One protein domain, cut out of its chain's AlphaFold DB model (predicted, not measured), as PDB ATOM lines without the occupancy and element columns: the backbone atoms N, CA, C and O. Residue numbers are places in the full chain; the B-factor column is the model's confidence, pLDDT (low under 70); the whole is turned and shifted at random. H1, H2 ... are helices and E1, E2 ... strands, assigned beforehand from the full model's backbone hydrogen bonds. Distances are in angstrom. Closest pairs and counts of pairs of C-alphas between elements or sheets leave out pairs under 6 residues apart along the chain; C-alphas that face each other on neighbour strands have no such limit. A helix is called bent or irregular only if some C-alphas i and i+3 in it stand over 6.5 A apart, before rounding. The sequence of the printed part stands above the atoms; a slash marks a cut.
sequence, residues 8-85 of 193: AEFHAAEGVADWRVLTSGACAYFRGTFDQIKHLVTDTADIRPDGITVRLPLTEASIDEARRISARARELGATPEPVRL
ATOM      1  N   ALA A   8     186.957 220.210 177.603       97.31
ATOM      2  CA  ALA A   8     186.013 221.146 178.204       97.31
ATOM      3  C   ALA A   8     185.994 222.495 177.470       97.31
ATOM      4  O   ALA A   8     184.917 222.999 177.167       97.31
ATOM      5  N   GLU A   9     187.163 223.051 177.132       97.38
ATOM      6  CA  GLU A   9     187.262 224.275 176.324       97.38
ATOM      7  C   GLU A   9     186.631 224.097 174.937       97.38
ATOM      8  O   GLU A   9     185.897 224.977 174.492       97.38
ATOM      9  N   PHE A  10     186.860 222.957 174.271       98.25
ATOM     10  CA  PHE A  10     186.245 222.672 172.972       98.25
ATOM     11  C   PHE A  10     184.712 222.649 173.074       98.25
ATOM     12  O   PHE A  10     184.039 223.318 172.297       98.25
ATOM     13  N   HIS A  11     184.153 221.937 174.060       97.69
ATOM     14  CA  HIS A  11     182.698 221.829 174.256       97.69
ATOM     15  C   HIS A  11     182.036 223.107 174.776       97.69
ATOM     16  O   HIS A  11     180.834 223.287 174.590       97.69
ATOM     17  N   ALA A  12     182.795 223.996 175.417       97.81
ATOM     18  CA  ALA A  12     182.307 225.312 175.822       97.81
ATOM     19  C   ALA A  12     182.167 226.283 174.635       97.81
ATOM     20  O   ALA A  12     181.486 227.303 174.757       97.81
ATOM     21  N   ALA A  13     182.804 225.997 173.494       97.81
ATOM     22  CA  ALA A  13     182.721 226.842 172.316       97.81
ATOM     23  C   ALA A  13     181.342 226.752 171.643       97.81
ATOM     24  O   ALA A  13     180.751 225.687 171.486       97.81
ATOM     25  N   GLU A  14     180.828 227.886 171.171       97.38
ATOM     26  CA  GLU A  14     179.580 227.899 170.407       97.38
ATOM     27  C   GLU A  14     179.768 227.239 169.029       97.38
ATOM     28  O   GLU A  14     180.810 227.398 168.387       97.38
ATOM     29  N   GLY A  15     178.749 226.524 168.542       96.69
ATOM     30  CA  GLY A  15     178.722 226.000 167.173       96.69
ATOM     31  C   GLY A  15     179.456 224.673 166.949       96.69
ATOM     32  O   GLY A  15     179.660 224.302 165.798       96.69
ATOM     33  N   VAL A  16     179.820 223.944 168.013       98.12
ATOM     34  CA  VAL A  16     180.436 222.601 167.923       98.12
ATOM     35  C   VAL A  16     179.505 221.464 168.371       98.12
ATOM     36  O   VAL A  16     179.956 220.368 168.688       98.12
ATOM     37  N   ALA A  17     178.188 221.694 168.396       97.44
ATOM     38  CA  ALA A  17     177.205 220.743 168.934       97.44
ATOM     39  C   ALA A  17     177.203 219.360 168.243       97.44
ATOM     40  O   ALA A  17     176.815 218.363 168.861       97.44
ATOM     41  N   ASP A  18     177.680 219.289 167.001       98.19
ATOM     42  CA  ASP A  18     177.773 218.062 166.199       98.19
ATOM     43  C   ASP A  18     178.970 217.169 166.590       98.19
ATOM     44  O   ASP A  18     179.053 216.017 166.166       98.19
ATOM     45  N   TRP A  19     179.886 217.677 167.422       98.31
ATOM     46  CA  TRP A  19     181.193 217.073 167.691       98.31
ATOM     47  C   TRP A  19     181.294 216.485 169.099       98.31
ATOM     48  O   TRP A  19     180.739 217.019 170.060       98.31
ATOM     49  N   ARG A  20     182.034 215.387 169.256       97.94
ATOM     50  CA  ARG A  20     182.396 214.784 170.547       97.94
ATOM     51  C   ARG A  20     183.900 214.618 170.635       97.94
ATOM     52  O   ARG A  20     184.537 214.211 169.674       97.94
ATOM     53  N   VAL A  21     184.459 214.928 171.798       97.62
ATOM     54  CA  VAL A  21     185.876 214.677 172.060       97.62
ATOM     55  C   VAL A  21     186.012 213.245 172.555       97.62
ATOM     56  O   VAL A  21     185.392 212.889 173.555       97.62
ATOM     57  N   LEU A  22     186.784 212.444 171.828       94.44
ATOM     58  CA  LEU A  22     187.211 211.101 172.211       94.44
ATOM     59  C   LEU A  22     188.716 211.125 172.517       94.44
ATOM     60  O   LEU A  22     189.361 212.168 172.407       94.44
ATOM     61  N   THR A  23     189.287 209.973 172.860       87.31
ATOM     62  CA  THR A  23     190.740 209.814 173.059       87.31
ATOM     63  C   THR A  23     191.548 210.263 171.836       87.31
ATOM     64  O   THR A  23     192.609 210.844 171.996       87.31
ATOM     65  N   SER A  24     191.005 210.101 170.624       83.31
ATOM     66  CA  SER A  24     191.632 210.516 169.361       83.31
ATOM     67  C   SER A  24     191.399 211.990 168.972       83.31
ATOM     68  O   SER A  24     191.648 212.367 167.828       83.31
ATOM     69  N   GLY A  25     190.840 212.821 169.861       92.50
ATOM     70  CA  GLY A  25     190.549 214.239 169.605       92.50
ATOM     71  C   GLY A  25     189.076 214.554 169.315       92.50
ATOM     72  O   GLY A  25     188.169 213.801 169.677       92.50
ATOM     73  N   ALA A  26     188.812 215.707 168.693       97.19
ATOM     74  CA  ALA A  26     187.455 216.144 168.364       97.19
ATOM     75  C   ALA A  26     186.934 215.396 167.133       97.19
ATOM     76  O   ALA A  26     187.521 215.470 166.060       97.19
ATOM     77  N   CYS A  27     185.818 214.692 167.282       97.38
ATOM     78  CA  CYS A  27     185.262 213.802 166.273       97.38
ATOM     79  C   CYS A  27     183.820 214.186 165.927       97.38
ATOM     80  O   CYS A  27     183.034 214.503 166.818       97.38
ATOM     81  N   ALA A  28     183.441 214.084 164.658       97.69
ATOM     82  CA  ALA A  28     182.050 214.156 164.221       97.69
ATOM     83  C   ALA A  28     181.761 213.049 163.213       97.69
ATOM     84  O   ALA A  28     182.609 212.720 162.387       97.69
ATOM     85  N   TYR A  29     180.555 212.491 163.281       97.81
ATOM     86  CA  TYR A  29     180.038 211.588 162.261       97.81
ATOM     87  C   TYR A  29     178.840 212.241 161.582       97.81
ATOM     88  O   TYR A  29     177.888 212.644 162.258       97.81
ATOM     89  N   PHE A  30     178.873 212.309 160.254       98.12
ATOM     90  CA  PHE A  30     177.776 212.812 159.437       98.12
ATOM     91  C   PHE A  30     177.236 211.691 158.545       98.12
ATOM     92  O   PHE A  30     177.932 211.209 157.652       98.12
ATOM     93  N   ARG A  31     175.977 211.299 158.764       98.12
ATOM     94  CA  ARG A  31     175.245 210.358 157.910       98.12
ATOM     95  C   ARG A  31     174.856 211.037 156.599       98.12
ATOM     96  O   ARG A  31     174.293 212.134 156.613       98.12
ATOM     97  N   GLY A  32     175.071 210.366 155.476       96.56
ATOM     98  CA  GLY A  32     174.697 210.865 154.153       96.56
ATOM     99  C   GLY A  32     175.056 209.878 153.050       96.56
ATOM    100  O   GLY A  32     175.756 208.898 153.285       96.56
ATOM    101  N   THR A  33     174.574 210.126 151.835       95.56
ATOM    102  CA  THR A  33     175.013 209.362 150.662       95.56
ATOM    103  C   THR A  33     176.454 209.718 150.309       95.56
ATOM    104  O   THR A  33     176.928 210.809 150.635       95.56
ATOM    105  N   PHE A  34     177.132 208.836 149.572       93.50
ATOM    106  CA  PHE A  34     178.485 209.096 149.071       93.50
ATOM    107  C   PHE A  34     178.600 210.452 148.350       93.50
ATOM    108  O   PHE A  34     179.547 211.199 148.581       93.50
ATOM    109  N   ASP A  35     177.610 210.809 147.527       92.19
ATOM    110  CA  ASP A  35     177.606 212.080 146.798       92.19
ATOM    111  C   ASP A  35     177.524 213.305 147.706       92.19
ATOM    112  O   ASP A  35     178.116 214.335 147.384       92.19
ATOM    113  N   GLN A  36     176.835 213.196 148.842       93.44
ATOM    114  CA  GLN A  36     176.788 214.261 149.838       93.44
ATOM    115  C   GLN A  36     178.127 214.354 150.576       93.44
ATOM    116  O   GLN A  36     178.734 215.419 150.636       93.44
ATOM    117  N   ILE A  37     178.615 213.236 151.115       92.50
ATOM    118  CA  ILE A  37     179.733 213.240 152.069       92.50
ATOM    119  C   ILE A  37     181.114 213.363 151.420       92.50
ATOM    120  O   ILE A  37     182.036 213.846 152.070       92.50
ATOM    121  N   LYS A  38     181.284 213.009 150.138       90.19
ATOM    122  CA  LYS A  38     182.582 213.133 149.437       90.19
ATOM    123  C   LYS A  38     183.119 214.570 149.380       90.19
ATOM    124  O   LYS A  38     184.300 214.782 149.132       90.19
ATOM    125  N   HIS A  39     182.259 215.562 149.603       88.31
ATOM    126  CA  HIS A  39     182.625 216.977 149.654       88.31
ATOM    127  C   HIS A  39     183.005 217.468 151.062       88.31
ATOM    128  O   HIS A  39     183.304 218.650 151.222       88.31
ATOM    129  N   LEU A  40     182.977 216.583 152.063       89.19
ATOM    130  CA  LEU A  40     183.411 216.825 153.445       89.19
ATOM    131  C   LEU A  40     184.781 216.201 153.747       89.19
ATOM    132  O   LEU A  40     185.202 216.183 154.899       89.19
ATOM    133  N   VAL A  41     185.451 215.644 152.735       88.38
ATOM    134  CA  VAL A  41     186.716 214.928 152.904       88.38
ATOM    135  C   VAL A  41     187.809 215.875 153.382       88.38
ATOM    136  O   VAL A  41     188.064 216.911 152.771       88.38
ATOM    137  N   THR A  42     188.463 215.463 154.458       86.31
ATOM    138  CA  THR A  42     189.667 216.062 155.031       86.31
ATOM    139  C   THR A  42     190.774 215.008 155.065       86.31
ATOM    140  O   THR A  42     190.511 213.823 154.847       86.31
ATOM    141  N   ASP A  43     191.997 215.408 155.413       85.06
ATOM    142  CA  ASP A  43     193.137 214.485 155.565       85.06
ATOM    143  C   ASP A  43     192.901 213.391 156.626       85.06
ATOM    144  O   ASP A  43     193.569 212.363 156.640       85.06
ATOM    145  N   THR A  44     191.935 213.606 157.519       85.31
ATOM    146  CA  THR A  44     191.606 212.739 158.658       85.31
ATOM    147  C   THR A  44     190.255 212.038 158.516       85.31
ATOM    148  O   THR A  44     189.788 211.410 159.471       85.31
ATOM    149  N   ALA A  45     189.593 212.176 157.364       91.06
ATOM    150  CA  ALA A  45     188.255 211.649 157.158       91.06
ATOM    151  C   ALA A  45     188.251 210.140 156.857       91.06
ATOM    152  O   ALA A  45     188.974 209.668 155.982       91.06
ATOM    153  N   ASP A  46     187.364 209.398 157.524       91.88
ATOM    154  CA  ASP A  46     187.031 208.007 157.194       91.88
ATOM    155  C   ASP A  46     185.630 207.953 156.568       91.88
ATOM    156  O   ASP A  46     184.629 208.247 157.229       91.88
ATOM    157  N   ILE A  47     185.563 207.604 155.280       92.38
ATOM    158  CA  ILE A  47     184.314 207.502 154.520       92.38
ATOM    159  C   ILE A  47     183.826 206.057 154.530       92.38
ATOM    160  O   ILE A  47     184.500 205.140 154.057       92.38
ATOM    161  N   ARG A  48     182.587 205.873 154.977       91.00
ATOM    162  CA  ARG A  48     181.840 204.618 154.922       91.00
ATOM    163  C   ARG A  48     180.607 204.786 154.029       91.00
ATOM    164  O   ARG A  48     180.204 205.913 153.744       91.00
ATOM    165  N   PRO A  49     179.990 203.687 153.557       90.44
ATOM    166  CA  PRO A  49     178.829 203.776 152.672       90.44
ATOM    167  C   PRO A  49     177.662 204.604 153.228       90.44
ATOM    168  O   PRO A  49     176.890 205.153 152.444       90.44
ATOM    169  N   ASP A  50     177.523 204.683 154.555       92.12
ATOM    170  CA  ASP A  50     176.434 205.381 155.240       92.12
ATOM    171  C   ASP A  50     176.824 206.749 155.826       92.12
ATOM    172  O   ASP A  50     175.947 207.476 156.295       92.12
ATOM    173  N   GLY A  51     178.097 207.149 155.778       96.19
ATOM    174  CA  GLY A  51     178.517 208.428 156.340       96.19
ATOM    175  C   GLY A  51     180.021 208.639 156.398       96.19
ATOM    176  O   GLY A  51     180.814 207.828 155.929       96.19
ATOM    177  N   ILE A  52     180.411 209.768 156.976       96.62
ATOM    178  CA  ILE A  52     181.805 210.191 157.113       96.62
ATOM    179  C   ILE A  52     182.113 210.496 158.572       96.62
ATOM    180  O   ILE A  52     181.373 211.236 159.224       96.62
ATOM    181  N   THR A  53     183.210 209.938 159.074       95.88
ATOM    182  CA  THR A  53     183.802 210.333 160.354       95.88
ATOM    183  C   THR A  53     184.923 211.318 160.083       95.88
ATOM    184  O   THR A  53     185.813 211.020 159.293       95.88
ATOM    185  N   VAL A  54     184.916 212.466 160.752       95.75
ATOM    186  CA  VAL A  54     186.008 213.443 160.707       95.75
ATOM    187  C   VAL A  54     186.632 213.554 162.090       95.75
ATOM    188  O   VAL A  54     185.909 213.608 163.084       95.75
ATOM    189  N   ARG A  55     187.966 213.607 162.149       94.44
ATOM    190  CA  ARG A  55     188.740 213.792 163.383       94.44
ATOM    191  C   ARG A  55     189.615 215.033 163.284       94.44
ATOM    192  O   ARG A  55     190.259 215.252 162.264       94.44
ATOM    193  N   LEU A  56     189.661 215.839 164.332       95.06
ATOM    194  CA  LEU A  56     190.485 217.038 164.419       95.06
ATOM    195  C   LEU A  56     191.328 216.989 165.702       95.06
ATOM    196  O   LEU A  56     190.827 216.543 166.741       95.06
ATOM    197  N   PRO A  57     192.579 217.486 165.673       94.81
ATOM    198  CA  PRO A  57     193.371 217.635 166.893       94.81
ATOM    199  C   PRO A  57     192.679 218.607 167.858       94.81
ATOM    200  O   PRO A  57     191.884 219.444 167.435       94.81
ATOM    201  N   LEU A  58     192.977 218.558 169.155       95.62
ATOM    202  CA  LEU A  58     192.403 219.507 170.118       95.62
ATOM    203  C   LEU A  58     193.212 220.805 170.169       95.62
ATOM    204  O   LEU A  58     194.098 220.986 171.001       95.62
ATOM    205  N   THR A  59     192.885 221.728 169.265       96.81
ATOM    206  CA  THR A  59     193.471 223.075 169.216       96.81
ATOM    207  C   THR A  59     192.393 224.138 169.033       96.81
ATOM    208  O   THR A  59     191.288 223.824 168.593       96.81
ATOM    209  N   GLU A  60     192.705 225.405 169.312       95.75
ATOM    210  CA  GLU A  60     191.776 226.515 169.043       95.75
ATOM    211  C   GLU A  60     191.342 226.570 167.571       95.75
ATOM    212  O   GLU A  60     190.166 226.778 167.281       95.75
ATOM    213  N   ALA A  61     192.260 226.317 166.632       96.00
ATOM    214  CA  ALA A  61     191.954 226.316 165.200       96.00
ATOM    215  C   ALA A  61     190.933 225.230 164.813       96.00
ATOM    216  O   ALA A  61     190.176 225.396 163.854       96.00
ATOM    217  N   SER A  62     190.879 224.137 165.578       96.50
ATOM    218  CA  SER A  62     189.938 223.039 165.355       96.50
ATOM    219  C   SER A  62     188.496 223.421 165.669       96.50
ATOM    220  O   SER A  62     187.589 222.808 165.117       96.50
ATOM    221  N   ILE A  63     188.257 224.437 166.506       97.69
ATOM    222  CA  ILE A  63     186.905 224.957 166.757       97.69
ATOM    223  C   ILE A  63     186.350 225.579 165.469       97.69
ATOM    224  O   ILE A  63     185.225 225.287 165.061       97.69
ATOM    225  N   ASP A  64     187.145 226.409 164.795       96.56
ATOM    226  CA  ASP A  64     186.726 227.054 163.549       96.56
ATOM    227  C   ASP A  64     186.595 226.057 162.397       96.56
ATOM    228  O   ASP A  64     185.668 226.162 161.592       96.56
ATOM    229  N   GLU A  65     187.475 225.057 162.337       96.75
ATOM    230  CA  GLU A  65     187.357 223.969 161.364       96.75
ATOM    231  C   GLU A  65     186.104 223.117 161.613       96.75
ATOM    232  O   GLU A  65     185.322 222.891 160.689       96.75
ATOM    233  N   ALA A  66     185.830 222.740 162.864       97.69
ATOM    234  CA  ALA A  66     184.624 222.006 163.236       97.69
ATOM    235  C   ALA A  66     183.345 222.749 162.811       97.69
ATOM    236  O   ALA A  66     182.425 222.149 162.244       97.69
ATOM    237  N   ARG A  67     183.299 224.073 163.010       97.94
ATOM    238  CA  ARG A  67     182.186 224.929 162.565       97.94
ATOM    239  C   ARG A  67     182.031 224.929 161.048       97.94
ATOM    240  O   ARG A  67     180.912 224.762 160.557       97.94
ATOM    241  N   ARG A  68     183.131 225.096 160.302       97.19
ATOM    242  CA  ARG A  68     183.122 225.079 158.829       97.19
ATOM    243  C   ARG A  68     182.590 223.757 158.289       97.19
ATOM    244  O   ARG A  68     181.698 223.762 157.445       97.19
ATOM    245  N   ILE A  69     183.080 222.642 158.823       97.19
ATOM    246  CA  ILE A  69     182.660 221.301 158.408       97.19
ATOM    247  C   ILE A  69     181.179 221.076 158.730       97.19
ATOM    248  O   ILE A  69     180.434 220.616 157.870       97.19
ATOM    249  N   SER A  70     180.716 221.478 159.915       98.12
ATOM    250  CA  SER A  70     179.303 221.343 160.312       98.12
ATOM    251  C   SER A  70     178.369 222.205 159.452       98.12
ATOM    252  O   SER A  70     177.267 221.791 159.090       98.12
ATOM    253  N   ALA A  71     178.792 223.420 159.088       97.69
ATOM    254  CA  ALA A  71     178.058 224.259 158.141       97.69
ATOM    255  C   ALA A  71     177.977 223.594 156.763       97.69
ATOM    256  O   ALA A  71     176.884 223.455 156.211       97.69
ATOM    257  N   ARG A  72     179.107 223.091 156.260       97.38
ATOM    258  CA  ARG A  72     179.168 222.422 154.964       97.38
ATOM    259  C   ARG A  72     178.344 221.134 154.928       97.38
ATOM    260  O   ARG A  72     177.661 220.874 153.941       97.38
ATOM    261  N   ALA A  73     178.357 220.352 156.004       97.38
ATOM    262  CA  ALA A  73     177.564 219.135 156.125       97.38
ATOM    263  C   ALA A  73     176.064 219.435 156.016       97.38
ATOM    264  O   ALA A  73     175.359 218.767 155.258       97.38
ATOM    265  N   ARG A  74     175.595 220.501 156.681       97.25
ATOM    266  CA  ARG A  74     174.201 220.958 156.587       97.25
ATOM    267  C   ARG A  74     173.819 221.404 155.177       97.25
ATOM    268  O   ARG A  74     172.753 221.022 154.708       97.25
ATOM    269  N   GLU A  75     174.679 222.151 154.484       97.69
ATOM    270  CA  GLU A  75     174.447 222.553 153.083       97.69
ATOM    271  C   GLU A  75     174.287 221.351 152.145       97.69
ATOM    272  O   GLU A  75     173.508 221.392 151.195       97.69
ATOM    273  N   LEU A  76     175.020 220.273 152.419       96.50
ATOM    274  CA  LEU A  76     175.001 219.034 151.644       96.50
ATOM    275  C   LEU A  76     173.875 218.078 152.069       96.50
ATOM    276  O   LEU A  76     173.693 217.025 151.455       96.50
ATOM    277  N   GLY A  77     173.109 218.421 153.110       96.94
ATOM    278  CA  GLY A  77     172.056 217.574 153.667       96.94
ATOM    279  C   GLY A  77     172.573 216.352 154.434       96.94
ATOM    280  O   GLY A  77     171.815 215.403 154.637       96.94
ATOM    281  N   ALA A  78     173.844 216.349 154.845       97.56
ATOM    282  CA  ALA A  78     174.390 215.329 155.732       97.56
ATOM    283  C   ALA A  78     173.950 215.607 157.181       97.56
ATOM    284  O   ALA A  78     173.916 216.753 157.631       97.56
ATOM    285  N   THR A  79     173.567 214.558 157.908       98.00
ATOM    286  CA  THR A  79     172.977 214.663 159.252       98.00
ATOM    287  C   THR A  79     173.995 214.261 160.320       98.00
ATOM    288  O   THR A  79     174.509 213.146 160.239       98.00
ATOM    289  N   PRO A  80     174.282 215.097 161.332       98.00
ATOM    290  CA  PRO A  80     175.166 214.710 162.428       98.00
ATOM    291  C   PRO A  80     174.532 213.599 163.280       98.00
ATOM    292  O   PRO A  80     173.394 213.726 163.733       98.00
ATOM    293  N   GLU A  81     175.268 212.513 163.531       97.81
ATOM    294  CA  GLU A  81     174.846 211.420 164.421       97.81
ATOM    295  C   GLU A  81     175.950 211.092 165.439       97.81
ATOM    296  O   GLU A  81     176.671 210.106 165.283       97.81
ATOM    297  N   PRO A  82     176.091 211.873 166.527       96.12
ATOM    298  CA  PRO A  82     177.163 211.668 167.506       96.12
ATOM    299  C   PRO A  82     177.101 210.300 168.203       96.12
ATOM    300  O   PRO A  82     178.113 209.831 168.708       96.12
ATOM    301  N   VAL A  83     175.941 209.634 168.204       95.44
ATOM    302  CA  VAL A  83     175.757 208.274 168.745       95.44
ATOM    303  C   VAL A  83     176.505 207.190 167.960       95.44
ATOM    304  O   VAL A  83     176.665 206.083 168.463       95.44
ATOM    305  N   ARG A  84     176.948 207.490 166.733       95.38
ATOM    306  CA  ARG A  84     177.739 206.586 165.883       95.38
ATOM    307  C   ARG A  84     179.228 206.607 166.224       95.38
ATOM    308  O   ARG A  84     179.970 205.754 165.751       95.38
ATOM    309  N   LEU A  85     179.668 207.596 166.999       94.88
ATOM    310  CA  LEU A  85     181.065 207.752 167.368       94.88
ATOM    311  C   LEU A  85     181.445 206.737 168.444       94.88
ATOM    312  O   LEU A  85     180.808 206.653 169.493       94.88
TER     313      LEU A  85
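Overview. This is residues 8 to 85 of the 193 residues of a protein of Lentzea deserti (UniProt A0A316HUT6). A small, strongly twisted sheet of four antiparallel strands is covered on one face by two helices: the long H3 lies over the inner strands E2 and E4, and the short H2 over E4. H1 and H2 lie at opposite ends of the longest axis, and after H3 the printed part folds back so that residues 79 to 80 pair with the end of E2. The printed part has 78 residues with three named helices and four named strands, in the order H1, E1, E2, H2, E3, E4, H3; the sheet runs E1, E2, E4, E3, and the class is mixed, helices and strands. The whole is compact, with a radius of gyration of the C-alphas of 11.3 A, and rounded, spanning 33 by 23 by 23 A.

Along the chain. H1, residues 8 to 12, begins at C-alpha 8 (186.013, 221.146, 178.204). E1 is residues 20 to 22. E2, residues 25 to 31, is 19.6 A long and begins at C-alpha 25 (190.549, 214.239, 169.605). H2 is residues 34 to 40, 10.2 A long; it is neither bent nor irregular, but only just: C-alphas 36 and 39 are 6.4 A apart. E3 is residues 46 to 48, and E4, residues 51 to 56, is 16.8 A long. H3, residues 60 to 75, is 23.9 A long and ends at C-alpha 75 (174.447, 222.553, 153.083).

Arrangement. E1 and E2 form an antiparallel hairpin, with N 20 and O 27 at 2.8 A. E2 and E4 are antiparallel at 163 degrees, with N 28 and O 54 at 3.0 A. E3 and E4 form the other antiparallel hairpin, with N 46 and O 53 at 2.9 A. H2 and H3 are on the same face, making two layers, helices over one face of a sheet. H3 runs along the strands at a height over the sheet of 10.3 A; its closest C-alphas to E2 are Ala 73 and Phe 30, 7.1 A. H2 runs along E4 at a height of 8.3 A, with the C-alphas of Ile 37 and Ile 52 closest at 6.2 A. E2, H2 and E3 form a split strand-helix-strand unit, two strands running the same way with E4 between them, and its crossover is right-handed. H3 touches H2 with residues 69 to 73 alone, at a shallow tilt of 28 degrees, opposite ways; the closest C-alphas, of Leu 40 and Ile 69, are 6.7 A apart. H1 only grazes the sheet and is close to H3 but not clearly touching, C-alphas 10 and 63 being closest at 6.7 A. Every O i to N i+4 pair is within hydrogen-bond range in H1, 11 of 12 in H3 and 1 of 3 in H2, where 2 of 4 O i to N i+3 pairs are.

Size, cuts and confidence. The two C-alphas farthest apart, of Ala 8 and Asp 35, are 33.8 A apart. The printed part has no cut and no long link. The mean pLDDT of the printed part is 95.1, and no printed residue is under 70.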